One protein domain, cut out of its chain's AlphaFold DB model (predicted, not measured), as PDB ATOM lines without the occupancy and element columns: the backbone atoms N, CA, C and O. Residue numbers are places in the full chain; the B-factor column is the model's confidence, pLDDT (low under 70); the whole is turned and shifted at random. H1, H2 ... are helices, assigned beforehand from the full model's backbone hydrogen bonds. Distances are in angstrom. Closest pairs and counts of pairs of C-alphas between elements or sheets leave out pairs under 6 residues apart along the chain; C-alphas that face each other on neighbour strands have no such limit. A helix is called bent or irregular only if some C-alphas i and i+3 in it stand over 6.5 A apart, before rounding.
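This is residues 193 to 274 of the 274 residues of an uncharacterized protein of Acidobacteriaceae bacterium (UniProt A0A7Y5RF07). One long, gently bent helix, H3, makes the length of a rod, and two shorter helices, H1 and H2, go along it in the other direction. H2 folds back on H3a as a helical hairpin at one end, while H1 slants across H3b. The printed part has 82 residues with three named helices, H1, H2 and H3 in chain order, and no named strand: all helix. It is extended, with a radius of gyration of the C-alphas of 19.0 A and spans of 62 by 24 by 15 A.

Find C-alpha 193 at (3.277, 35.827, 31.223); from there H1 runs through residues 193 to 207, 21.0 A long. H2, residues 210 to 227, is 25.8 A long. H3, residues 230 to 266, was assigned as one helix by its hydrogen bonds but is bent: C-alphas 238 and 241 are 6.5 A apart. Its arms are H3a, residues 230 to 238, and H3b, residues 241 to 266, which is 37.4 A long and ends at C-alpha 266, (-16.134, 36.177, 30.187).

Look first at Leu 202 and Tyr 249, the closest C-alphas of H1 and H3b, 7.4 A apart. These two touch through residues 198 to 202 and 249 to 253 alone, at a steep tilt of 44 degrees, opposite ways. H1 and H2 meet only through their link. In the hairpin, H2 touches H3a with residues 216 to 224 alone, at a shallow tilt of 19 degrees, opposite ways; the closest C-alphas, of Gly 224 and Trp 230, are 4.5 A apart. H2 and H3b are only just apart, at 8.2 A. H3a and H3b stand at a shallow tilt of 23 degrees. In H1, H2, H3a and H3b every backbone O i to N i+4 pair is within hydrogen-bond range.

The C-alphas of Gly 228 and Gly 268, the two farthest apart, are 62.0 A from each other. The printed part has no cut, and both links between helices are tight. No printed residue is under 70 in pLDDT.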
ATOM      1  N   GLU A 193       4.010  36.993  30.726       85.00
ATOM      2  CA  GLU A 193       3.277  35.827  31.223       85.00
ATOM      3  C   GLU A 193       2.876  34.862  30.112       85.00
ATOM      4  O   GLU A 193       3.052  33.653  30.265       85.00
ATOM      5  N   ARG A 194       2.421  35.364  28.955       87.56
ATOM      6  CA  ARG A 194       2.131  34.497  27.807       87.56
ATOM      7  C   ARG A 194       3.375  33.743  27.375       87.56
ATOM      8  O   ARG A 194       3.305  32.548  27.102       87.56
ATOM      9  N   HIS A 195       4.507  34.436  27.269       85.50
ATOM     10  CA  HIS A 195       5.762  33.810  26.864       85.50
ATOM     11  C   HIS A 195       6.192  32.729  27.856       85.50
ATOM     12  O   HIS A 195       6.630  31.655  27.434       85.50
ATOM     13  N   ARG A 196       6.011  32.978  29.156       89.88
ATOM     14  CA  ARG A 196       6.244  31.987  30.208       89.88
ATOM     15  C   ARG A 196       5.324  30.774  30.055       89.88
ATOM     16  O   ARG A 196       5.826  29.657  29.979       89.88
ATOM     17  N   LEU A 197       4.019  30.991  29.907       89.31
ATOM     18  CA  LEU A 197       3.017  29.932  29.781       89.31
ATOM     19  C   LEU A 197       3.187  29.114  28.486       89.31
ATOM     20  O   LEU A 197       3.066  27.891  28.487       89.31
ATOM     21  N   LEU A 198       3.549  29.770  27.380       90.00
ATOM     22  CA  LEU A 198       3.914  29.119  26.121       90.00
ATOM     23  C   LEU A 198       5.147  28.227  26.298       90.00
ATOM     24  O   LEU A 198       5.159  27.102  25.806       90.00
ATOM     25  N   LYS A 199       6.178  28.712  27.001       90.62
ATOM     26  CA  LYS A 199       7.404  27.953  27.277       90.62
ATOM     27  C   LYS A 199       7.135  26.751  28.185       90.62
ATOM     28  O   LYS A 199       7.652  25.674  27.906       90.62
ATOM     29  N   GLU A 200       6.326  26.925  29.228       93.00
ATOM     30  CA  GLU A 200       5.911  25.852  30.144       93.00
ATOM     31  C   GLU A 200       5.138  24.758  29.390       93.00
ATOM     32  O   GLU A 200       5.558  23.602  29.403       93.00
ATOM     33  N   ARG A 201       4.117  25.113  28.598       91.75
ATOM     34  CA  ARG A 201       3.350  24.130  27.808       91.75
ATOM     35  C   ARG A 201       4.147  23.486  26.671       91.75
ATOM     36  O   ARG A 201       3.920  22.324  26.338       91.75
ATOM     37  N   LEU A 202       5.075  24.218  26.043       89.44
ATOM     38  CA  LEU A 202       6.001  23.629  25.067       89.44
ATOM     39  C   LEU A 202       6.899  22.588  25.730       89.44
ATOM     40  O   LEU A 202       7.117  21.536  25.137       89.44
ATOM     41  N   ARG A 203       7.388  22.864  26.944       90.94
ATOM     42  CA  ARG A 203       8.201  21.924  27.721       90.94
ATOM     43  C   ARG A 203       7.407  20.669  28.077       90.94
ATOM     44  O   ARG A 203       7.868  19.581  27.764       90.94
ATOM     45  N   GLU A 204       6.194  20.820  28.606       90.81
ATOM     46  CA  GLU A 204       5.307  19.687  28.916       90.81
ATOM     47  C   GLU A 204       5.023  18.813  27.689       90.81
ATOM     48  O   GLU A 204       5.014  17.587  27.780       90.81
ATOM     49  N   ARG A 205       4.816  19.428  26.515       86.62
ATOM     50  CA  ARG A 205       4.651  18.676  25.265       86.62
ATOM     51  C   ARG A 205       5.942  18.004  24.838       86.62
ATOM     52  O   ARG A 205       5.890  16.858  24.415       86.62
ATOM     53  N   PHE A 206       7.076  18.688  24.940       84.44
ATOM     54  CA  PHE A 206       8.372  18.123  24.578       84.44
ATOM     55  C   PHE A 206       8.720  16.906  25.442       84.44
ATOM     56  O   PHE A 206       9.222  15.919  24.914       84.44
ATOM     57  N   ASP A 207       8.357  16.916  26.725       85.50
ATOM     58  CA  ASP A 207       8.535  15.774  27.630       85.50
ATOM     59  C   ASP A 207       7.710  14.539  27.199       85.50
ATOM     60  O   ASP A 207       8.051  13.411  27.549       85.50
ATOM     61  N   GLN A 208       6.674  14.715  26.370       84.12
ATOM     62  CA  GLN A 208       5.877  13.624  25.786       84.12
ATOM     63  C   GLN A 208       6.456  13.076  24.468       84.12
ATOM     64  O   GLN A 208       5.967  12.076  23.943       84.12
ATOM     65  N   TRP A 209       7.486  13.710  23.902       81.50
ATOM     66  CA  TRP A 209       8.074  13.331  22.613       81.50
ATOM     67  C   TRP A 209       9.153  12.244  22.620       81.50
ATOM     68  O   TRP A 209       9.337  11.654  21.551       81.50
ATOM     69  N   PRO A 210       9.858  11.917  23.727       80.06
ATOM     70  CA  PRO A 210      10.836  10.832  23.737       80.06
ATOM     71  C   PRO A 210      10.342   9.530  23.085       80.06
ATOM     72  O   PRO A 210      11.070   9.010  22.238       80.06
ATOM     73  N   PRO A 211       9.117   9.024  23.347       80.50
ATOM     74  CA  PRO A 211       8.641   7.819  22.673       80.50
ATOM     75  C   PRO A 211       8.481   8.005  21.159       80.50
ATOM     76  O   PRO A 211       8.845   7.109  20.408       80.50
ATOM     77  N   LEU A 212       8.006   9.165  20.686       79.75
ATOM     78  CA  LEU A 212       7.852   9.444  19.252       79.75
ATOM     79  C   LEU A 212       9.200   9.548  18.538       79.75
ATOM     80  O   LEU A 212       9.341   9.029  17.435       79.75
ATOM     81  N   ILE A 213      10.188  10.185  19.169       81.44
ATOM     82  CA  ILE A 213      11.547  10.310  18.629       81.44
ATOM     83  C   ILE A 213      12.205   8.930  18.545       81.44
ATOM     84  O   ILE A 213      12.772   8.595  17.507       81.44
ATOM     85  N   VAL A 214      12.083   8.103  19.590       82.25
ATOM     86  CA  VAL A 214      12.593   6.720  19.591       82.25
ATOM     87  C   VAL A 214      11.937   5.891  18.484       82.25
ATOM     88  O   VAL A 214      12.627   5.162  17.773       82.25
ATOM     89  N   LEU A 215      10.626   6.042  18.281       85.75
ATOM     90  CA  LEU A 215       9.885   5.342  17.230       85.75
ATOM     91  C   LEU A 215      10.330   5.798  15.829       85.75
ATOM     92  O   LEU A 215      10.579   4.965  14.962       85.75
ATOM     93  N   LEU A 216      10.526   7.105  15.627       84.88
ATOM     94  CA  LEU A 216      11.045   7.681  14.379       84.88
ATOM     95  C   LEU A 216      12.463   7.198  14.062       84.88
ATOM     96  O   LEU A 216      12.731   6.810  12.926       84.88
ATOM     97  N   LEU A 217      13.353   7.179  15.060       84.56
ATOM     98  CA  LEU A 217      14.707   6.632  14.931       84.56
ATOM     99  C   LEU A 217      14.660   5.141  14.568       84.56
ATOM    100  O   LEU A 217      15.330   4.716  13.625       84.56
ATOM    101  N   GLY A 218      13.808   4.363  15.242       87.62
ATOM    102  CA  GLY A 218      13.559   2.957  14.923       87.62
ATOM    103  C   GLY A 218      13.095   2.755  13.476       87.62
ATOM    104  O   GLY A 218      13.688   1.973  12.737       87.62
ATOM    105  N   CYS A 219      12.105   3.519  13.013       86.25
ATOM    106  CA  CYS A 219      11.630   3.452  11.629       86.25
ATOM    107  C   CYS A 219      12.704   3.856  10.608       86.25
ATOM    108  O   CYS A 219      12.841   3.197   9.578       86.25
ATOM    109  N   CYS A 220      13.490   4.901  10.884       84.81
ATOM    110  CA  CYS A 220      14.555   5.352   9.983       84.81
ATOM    111  C   CYS A 220      15.678   4.311   9.857       84.81
ATOM    112  O   CYS A 220      16.163   4.072   8.751       84.81
ATOM    113  N   THR A 221      16.067   3.664  10.963       84.69
ATOM    114  CA  THR A 221      17.075   2.587  10.940       84.69
ATOM    115  C   THR A 221      16.586   1.363  10.164       84.69
ATOM    116  O   THR A 221      17.318   0.851   9.317       84.69
ATOM    117  N   LEU A 222      15.328   0.951  10.362       87.38
ATOM    118  CA  LEU A 222      14.710  -0.151   9.614       87.38
ATOM    119  C   LEU A 222      14.603   0.146   8.111       87.38
ATOM    120  O   LEU A 222      14.879  -0.729   7.290       87.38
ATOM    121  N   LEU A 223      14.236   1.375   7.735       84.75
ATOM    122  CA  LEU A 223      14.165   1.816   6.334       84.75
ATOM    123  C   LEU A 223      15.541   1.876   5.668       84.75
ATOM    124  O   LEU A 223      15.696   1.433   4.529       84.75
ATOM    125  N   GLY A 224      16.543   2.405   6.376       85.81
ATOM    126  CA  GLY A 224      17.920   2.440   5.888       85.81
ATOM    127  C   GLY A 224      18.476   1.036   5.651       85.81
ATOM    128  O   GLY A 224      19.135   0.807   4.639       85.81
ATOM    129  N   TRP A 225      18.154   0.090   6.540       87.06
ATOM    130  CA  TRP A 225      18.586  -1.301   6.417       87.06
ATOM    131  C   TRP A 225      17.891  -2.047   5.272       87.06
ATOM    132  O   TRP A 225      18.553  -2.760   4.524       87.06
ATOM    133  N   SER A 226      16.579  -1.864   5.096       88.31
ATOM    134  CA  SER A 226      15.801  -2.622   4.106       88.31
ATOM    135  C   SER A 226      15.988  -2.148   2.663       88.31
ATOM    136  O   SER A 226      15.934  -2.958   1.743       88.31
ATOM    137  N   THR A 227      16.209  -0.849   2.449       86.50
ATOM    138  CA  THR A 227      16.276  -0.256   1.100       86.50
ATOM    139  C   THR A 227      17.696   0.045   0.627       86.50
ATOM    140  O   THR A 227      17.894   0.345  -0.546       86.50
ATOM    141  N   GLY A 228      18.689   0.028   1.526       87.00
ATOM    142  CA  GLY A 228      20.062   0.457   1.234       87.00
ATOM    143  C   GLY A 228      20.228   1.973   1.027       87.00
ATOM    144  O   GLY A 228      21.347   2.456   0.844       87.00
ATOM    145  N   HIS A 229      19.145   2.756   1.090       84.75
ATOM    146  CA  HIS A 229      19.141   4.200   0.849       84.75
ATOM    147  C   HIS A 229      19.159   5.002   2.158       84.75
ATOM    148  O   HIS A 229      18.198   5.685   2.516       84.75
ATOM    149  N   TRP A 230      20.291   4.974   2.865       84.19
ATOM    150  CA  TRP A 230      20.498   5.712   4.123       84.19
ATOM    151  C   TRP A 230      20.224   7.225   4.012       84.19
ATOM    152  O   TRP A 230      19.799   7.852   4.982       84.19
ATOM    153  N   PHE A 231      20.394   7.804   2.818       87.06
ATOM    154  CA  PHE A 231      20.110   9.214   2.541       87.06
ATOM    155  C   PHE A 231      18.637   9.590   2.780       87.06
ATOM    156  O   PHE A 231      18.350  10.661   3.310       87.06
ATOM    157  N   VAL A 232      17.696   8.696   2.455       84.56
ATOM    158  CA  VAL A 232      16.258   8.929   2.684       84.56
ATOM    159  C   VAL A 232      15.954   8.939   4.183       84.56
ATOM    160  O   VAL A 232      15.234   9.814   4.661       84.56
ATOM    161  N   GLY A 233      16.559   8.020   4.942       84.75
ATOM    162  CA  GLY A 233      16.457   8.000   6.403       84.75
ATOM    163  C   GLY A 233      17.016   9.275   7.045       84.75
ATOM    164  O   GLY A 233      16.388   9.836   7.938       84.75
ATOM    165  N   LEU A 234      18.149   9.783   6.545       85.75
ATOM    166  CA  LEU A 234      18.748  11.039   7.006       85.75
ATOM    167  C   LEU A 234      17.838  12.247   6.727       85.75
ATOM    168  O   LEU A 234      17.631  13.079   7.610       85.75
ATOM    169  N   LEU A 235      17.269  12.335   5.520       89.31
ATOM    170  CA  LEU A 235      16.335  13.403   5.152       89.31
ATOM    171  C   LEU A 235      15.088  13.406   6.041       89.31
ATOM    172  O   LEU A 235      14.653  14.471   6.473       89.31
ATOM    173  N   LEU A 236      14.533  12.233   6.353       86.38
ATOM    174  CA  LEU A 236      13.391  12.118   7.262       86.38
ATOM    175  C   LEU A 236      13.764  12.524   8.691       86.38
ATOM    176  O   LEU A 236      13.022  13.266   9.333       86.38
ATOM    177  N   LEU A 237      14.931  12.102   9.172       85.50
ATOM    178  CA  LEU A 237      15.410  12.423  10.514       85.50
ATOM    179  C   LEU A 237      15.690  13.920  10.692       85.50
ATOM    180  O   LEU A 237      15.440  14.459  11.764       85.50
ATOM    181  N   LEU A 238      16.157  14.606   9.647       88.75
ATOM    182  CA  LEU A 238      16.384  16.052   9.674       88.75
ATOM    183  C   LEU A 238      15.116  16.864   9.379       88.75
ATOM    184  O   LEU A 238      14.953  17.952   9.922       88.75
ATOM    185  N   GLY A 239      14.217  16.357   8.532       88.69
ATOM    186  CA  GLY A 239      13.032  17.084   8.074       88.69
ATOM    187  C   GLY A 239      11.812  16.947   8.985       88.69
ATOM    188  O   GLY A 239      11.081  17.914   9.187       88.69
ATOM    189  N   VAL A 240      11.581  15.771   9.572       86.75
ATOM    190  CA  VAL A 240      10.363  15.506  10.355       86.75
ATOM    191  C   VAL A 240      10.352  16.250  11.702       86.75
ATOM    192  O   VAL A 240       9.346  16.906  11.986       86.75
ATOM    193  N   PRO A 241      11.422  16.251  12.526       86.38
ATOM    194  CA  PRO A 241      11.417  16.959  13.808       86.38
ATOM    195  C   PRO A 241      11.098  18.464  13.732       86.38
ATOM    196  O   PRO A 241      10.240  18.907  14.502       86.38
ATOM    197  N   PRO A 242      11.691  19.274  12.825       87.56
ATOM    198  CA  PRO A 242      11.350  20.694  12.737       87.56
ATOM    199  C   PRO A 242       9.907  20.923  12.273       87.56
ATOM    200  O   PRO A 242       9.256  21.840  12.772       87.56
ATOM    201  N   ILE A 243       9.365  20.072  11.390       88.56
ATOM    202  CA  ILE A 243       7.952  20.145  10.981       88.56
ATOM    203  C   ILE A 243       7.034  19.839  12.169       88.56
ATOM    204  O   ILE A 243       6.064  20.562  12.404       88.56
ATOM    205  N   VAL A 244       7.346  18.810  12.960       86.12
ATOM    206  CA  VAL A 244       6.553  18.439  14.142       86.12
ATOM    207  C   VAL A 244       6.625  19.528  15.225       86.12
ATOM    208  O   VAL A 244       5.602  19.837  15.843       86.12
ATOM    209  N   LEU A 245       7.781  20.185  15.407       86.31
ATOM    210  CA  LEU A 245       7.938  21.373  16.273       86.31
ATOM    211  C   LEU A 245       7.093  22.543  15.787       86.31
ATOM    212  O   LEU A 245       6.352  23.124  16.582       86.31
ATOM    213  N   LEU A 246       7.136  22.844  14.490       89.81
ATOM    214  CA  LEU A 246       6.355  23.922  13.894       89.81
ATOM    215  C   LEU A 246       4.844  23.690  14.060       89.81
ATOM    216  O   LEU A 246       4.127  24.589  14.500       89.81
ATOM    217  N   LEU A 247       4.356  22.481  13.763       88.38
ATOM    218  CA  LEU A 247       2.938  22.127  13.901       88.38
ATOM    219  C   LEU A 247       2.481  22.152  15.362       88.38
ATOM    220  O   LEU A 247       1.380  22.621  15.663       88.38
ATOM    221  N   SER A 248       3.327  21.693  16.284       86.75
ATOM    222  CA  SER A 248       3.009  21.680  17.713       86.75
ATOM    223  C   SER A 248       2.981  23.083  18.302       86.75
ATOM    224  O   SER A 248       2.068  23.403  19.067       86.75
ATOM    225  N   TYR A 249       3.924  23.937  17.890       89.25
ATOM    226  CA  TYR A 249       3.927  25.364  18.193       89.25
ATOM    227  C   TYR A 249       2.674  26.049  17.636       89.25
ATOM    228  O   TYR A 249       1.989  26.766  18.364       89.25
ATOM    229  N   TRP A 250       2.318  25.787  16.373       92.06
ATOM    230  CA  TRP A 250       1.127  26.359  15.741       92.06
ATOM    231  C   TRP A 250      -0.163  25.950  16.462       92.06
ATOM    232  O   TRP A 250      -0.997  26.805  16.769       92.06
ATOM    233  N   ARG A 251      -0.306  24.663  16.801       91.25
ATOM    234  CA  ARG A 251      -1.456  24.143  17.553       91.25
ATOM    235  C   ARG A 251      -1.558  24.778  18.938       91.25
ATOM    236  O   ARG A 251      -2.634  25.234  19.310       91.25
ATOM    237  N   LEU A 252      -0.449  24.847  19.675       90.56
ATOM    238  CA  LEU A 252      -0.415  25.475  20.996       90.56
ATOM    239  C   LEU A 252      -0.773  26.964  20.914       90.56
ATOM    240  O   LEU A 252      -1.568  27.470  21.699       90.56
ATOM    241  N   ASN A 253      -0.247  27.662  19.911       88.44
ATOM    242  CA  ASN A 253      -0.571  29.060  19.678       88.44
ATOM    243  C   ASN A 253      -2.064  29.262  19.362       88.44
ATOM    244  O   ASN A 253      -2.656  30.249  19.792       88.44
ATOM    245  N   ARG A 254      -2.688  28.323  18.640       91.75
ATOM    246  CA  ARG A 254      -4.129  28.330  18.361       91.75
ATOM    247  C   ARG A 254      -4.957  28.109  19.632       91.75
ATOM    248  O   ARG A 254      -5.927  28.832  19.834       91.75
ATOM    249  N   GLU A 255      -4.559  27.180  20.500       90.88
ATOM    250  CA  GLU A 255      -5.193  26.961  21.813       90.88
ATOM    251  C   GLU A 255      -5.131  28.224  22.684       90.88
ATOM    252  O   GLU A 255      -6.157  28.667  23.194       90.88
ATOM    253  N   LEU A 256      -3.973  28.889  22.748       87.75
ATOM    254  CA  LEU A 256      -3.820  30.151  23.480       87.75
ATOM    255  C   LEU A 256      -4.684  31.289  22.909       87.75
ATOM    256  O   LEU A 256      -5.176  32.121  23.670       87.75
ATOM    257  N   ARG A 257      -4.923  31.336  21.587       89.31
ATOM    258  CA  ARG A 257      -5.895  32.284  20.997       89.31
ATOM    259  C   ARG A 257      -7.320  31.995  21.453       89.31
ATOM    260  O   ARG A 257      -8.053  32.938  21.737       89.31
ATOM    261  N   TYR A 258      -7.711  30.724  21.522       91.12
ATOM    262  CA  TYR A 258      -9.041  30.347  21.995       91.12
ATOM    263  C   TYR A 258      -9.226  30.659  23.480       91.12
ATOM    264  O   TYR A 258     -10.258  31.213  23.844       91.12
ATOM    265  N   GLU A 259      -8.223  30.387  24.316       89.19
ATOM    266  CA  GLU A 259      -8.247  30.754  25.737       89.19
ATOM    267  C   GLU A 259      -8.369  32.267  25.922       89.19
ATOM    268  O   GLU A 259      -9.200  32.725  26.705       89.19
ATOM    269  N   ARG A 260      -7.617  33.049  25.138       86.25
ATOM    270  CA  ARG A 260      -7.737  34.510  25.121       86.25
ATOM    271  C   ARG A 260      -9.138  34.970  24.733       86.25
ATOM    272  O   ARG A 260      -9.720  35.792  25.434       86.25
ATOM    273  N   ARG A 261      -9.697  34.425  23.651       87.81
ATOM    274  CA  ARG A 261     -11.055  34.755  23.197       87.81
ATOM    275  C   ARG A 261     -12.103  34.396  24.254       87.81
ATOM    276  O   ARG A 261     -12.977  35.206  24.538       87.81
ATOM    277  N   ALA A 262     -11.981  33.231  24.885       88.25
ATOM    278  CA  ALA A 262     -12.874  32.804  25.958       88.25
ATOM    279  C   ALA A 262     -12.770  33.704  27.203       88.25
ATOM    280  O   ALA A 262     -13.791  34.027  27.806       88.25
ATOM    281  N   ALA A 263     -11.564  34.135  27.578       84.06
ATOM    282  CA  ALA A 263     -11.358  35.056  28.694       84.06
ATOM    283  C   ALA A 263     -11.950  36.448  28.418       84.06
ATOM    284  O   ALA A 263     -12.648  36.990  29.272       84.06
ATOM    285  N   LEU A 264     -11.750  36.985  27.208       81.94
ATOM    286  CA  LEU A 264     -12.336  38.259  26.776       81.94
ATOM    287  C   LEU A 264     -13.872  38.221  26.800       81.94
ATOM    288  O   LEU A 264     -14.503  39.146  27.308       81.94
ATOM    289  N   LEU A 265     -14.477  37.123  26.336       86.12
ATOM    290  CA  LEU A 265     -15.930  36.937  26.385       86.12
ATOM    291  C   LEU A 265     -16.465  36.865  27.827       86.12
ATOM    292  O   LEU A 265     -17.510  37.440  28.113       86.12
ATOM    293  N   ARG A 266     -15.743  36.223  28.760       82.62
ATOM    294  CA  ARG A 266     -16.134  36.177  30.187       82.62
ATOM    295  C   ARG A 266     -16.129  37.552  30.858       82.62
ATOM    296  O   ARG A 266     -16.879  37.748  31.808       82.62
ATOM    297  N   LEU A 267     -15.316  38.489  30.372       75.12
ATOM    298  CA  LEU A 267     -15.320  39.879  30.838       75.12
ATOM    299  C   LEU A 267     -16.346  40.770  30.123       75.12
ATOM    300  O   LEU A 267     -16.439  41.957  30.436       75.12
ATOM    301  N   GLY A 268     -17.122  40.218  29.187       81.88
ATOM    302  CA  GLY A 268     -18.151  40.958  28.464       81.88
ATOM    303  C   GLY A 268     -17.612  41.844  27.341       81.88
ATOM    304  O   GLY A 268     -18.285  42.799  26.957       81.88
ATOM    305  N   TYR A 269     -16.419  41.560  26.798       77.88
ATOM    306  CA  TYR A 269     -15.992  42.228  25.567       77.88
ATOM    307  C   TYR A 269     -16.886  41.776  24.401       77.88
ATOM    308  O   TYR A 269     -17.132  40.574  24.256       77.88
ATOM    309  N   PRO A 270     -17.369  42.708  23.560       81.75
ATOM    310  CA  PRO A 270     -18.192  42.364  22.407       81.75
ATOM    311  C   PRO A 270     -17.381  41.546  21.398       81.75
ATOM    312  O   PRO A 270     -16.218  41.855  21.135       81.75
ATOM    313  N   GLU A 271     -18.008  40.527  20.807       83.94
ATOM    314  CA  GLU A 271     -17.348  39.564  19.911       83.94
ATOM    315  C   GLU A 271     -16.707  40.228  18.680       83.94
ATOM    316  O   GLU A 271     -15.689  39.752  18.186       83.94
ATOM    317  N   GLU A 272     -17.243  41.371  18.246       83.19
ATOM    318  CA  GLU A 272     -16.748  42.180  17.123       83.19
ATOM    319  C   GLU A 272     -15.376  42.828  17.372       83.19
ATOM    320  O   GLU A 272     -14.699  43.227  16.425       83.19
ATOM    321  N   LYS A 273     -14.956  42.957  18.639       71.50
ATOM    322  CA  LYS A 273     -13.681  43.585  19.029       71.50
ATOM    323  C   LYS A 273     -12.583  42.574  19.395       71.50
ATOM    324  O   LYS A 273     -11.502  43.007  19.800       71.50
ATOM    325  N   ILE A 274     -12.850  41.265  19.302       72.12
ATOM    326  CA  ILE A 274     -11.947  40.173  19.732       72.12
ATOM    327  C   ILE A 274     -11.246  39.516  18.543       72.12
ATOM    328  O   ILE A 274     -10.000  39.372  18.613       72.12
TER     329      ILE A 274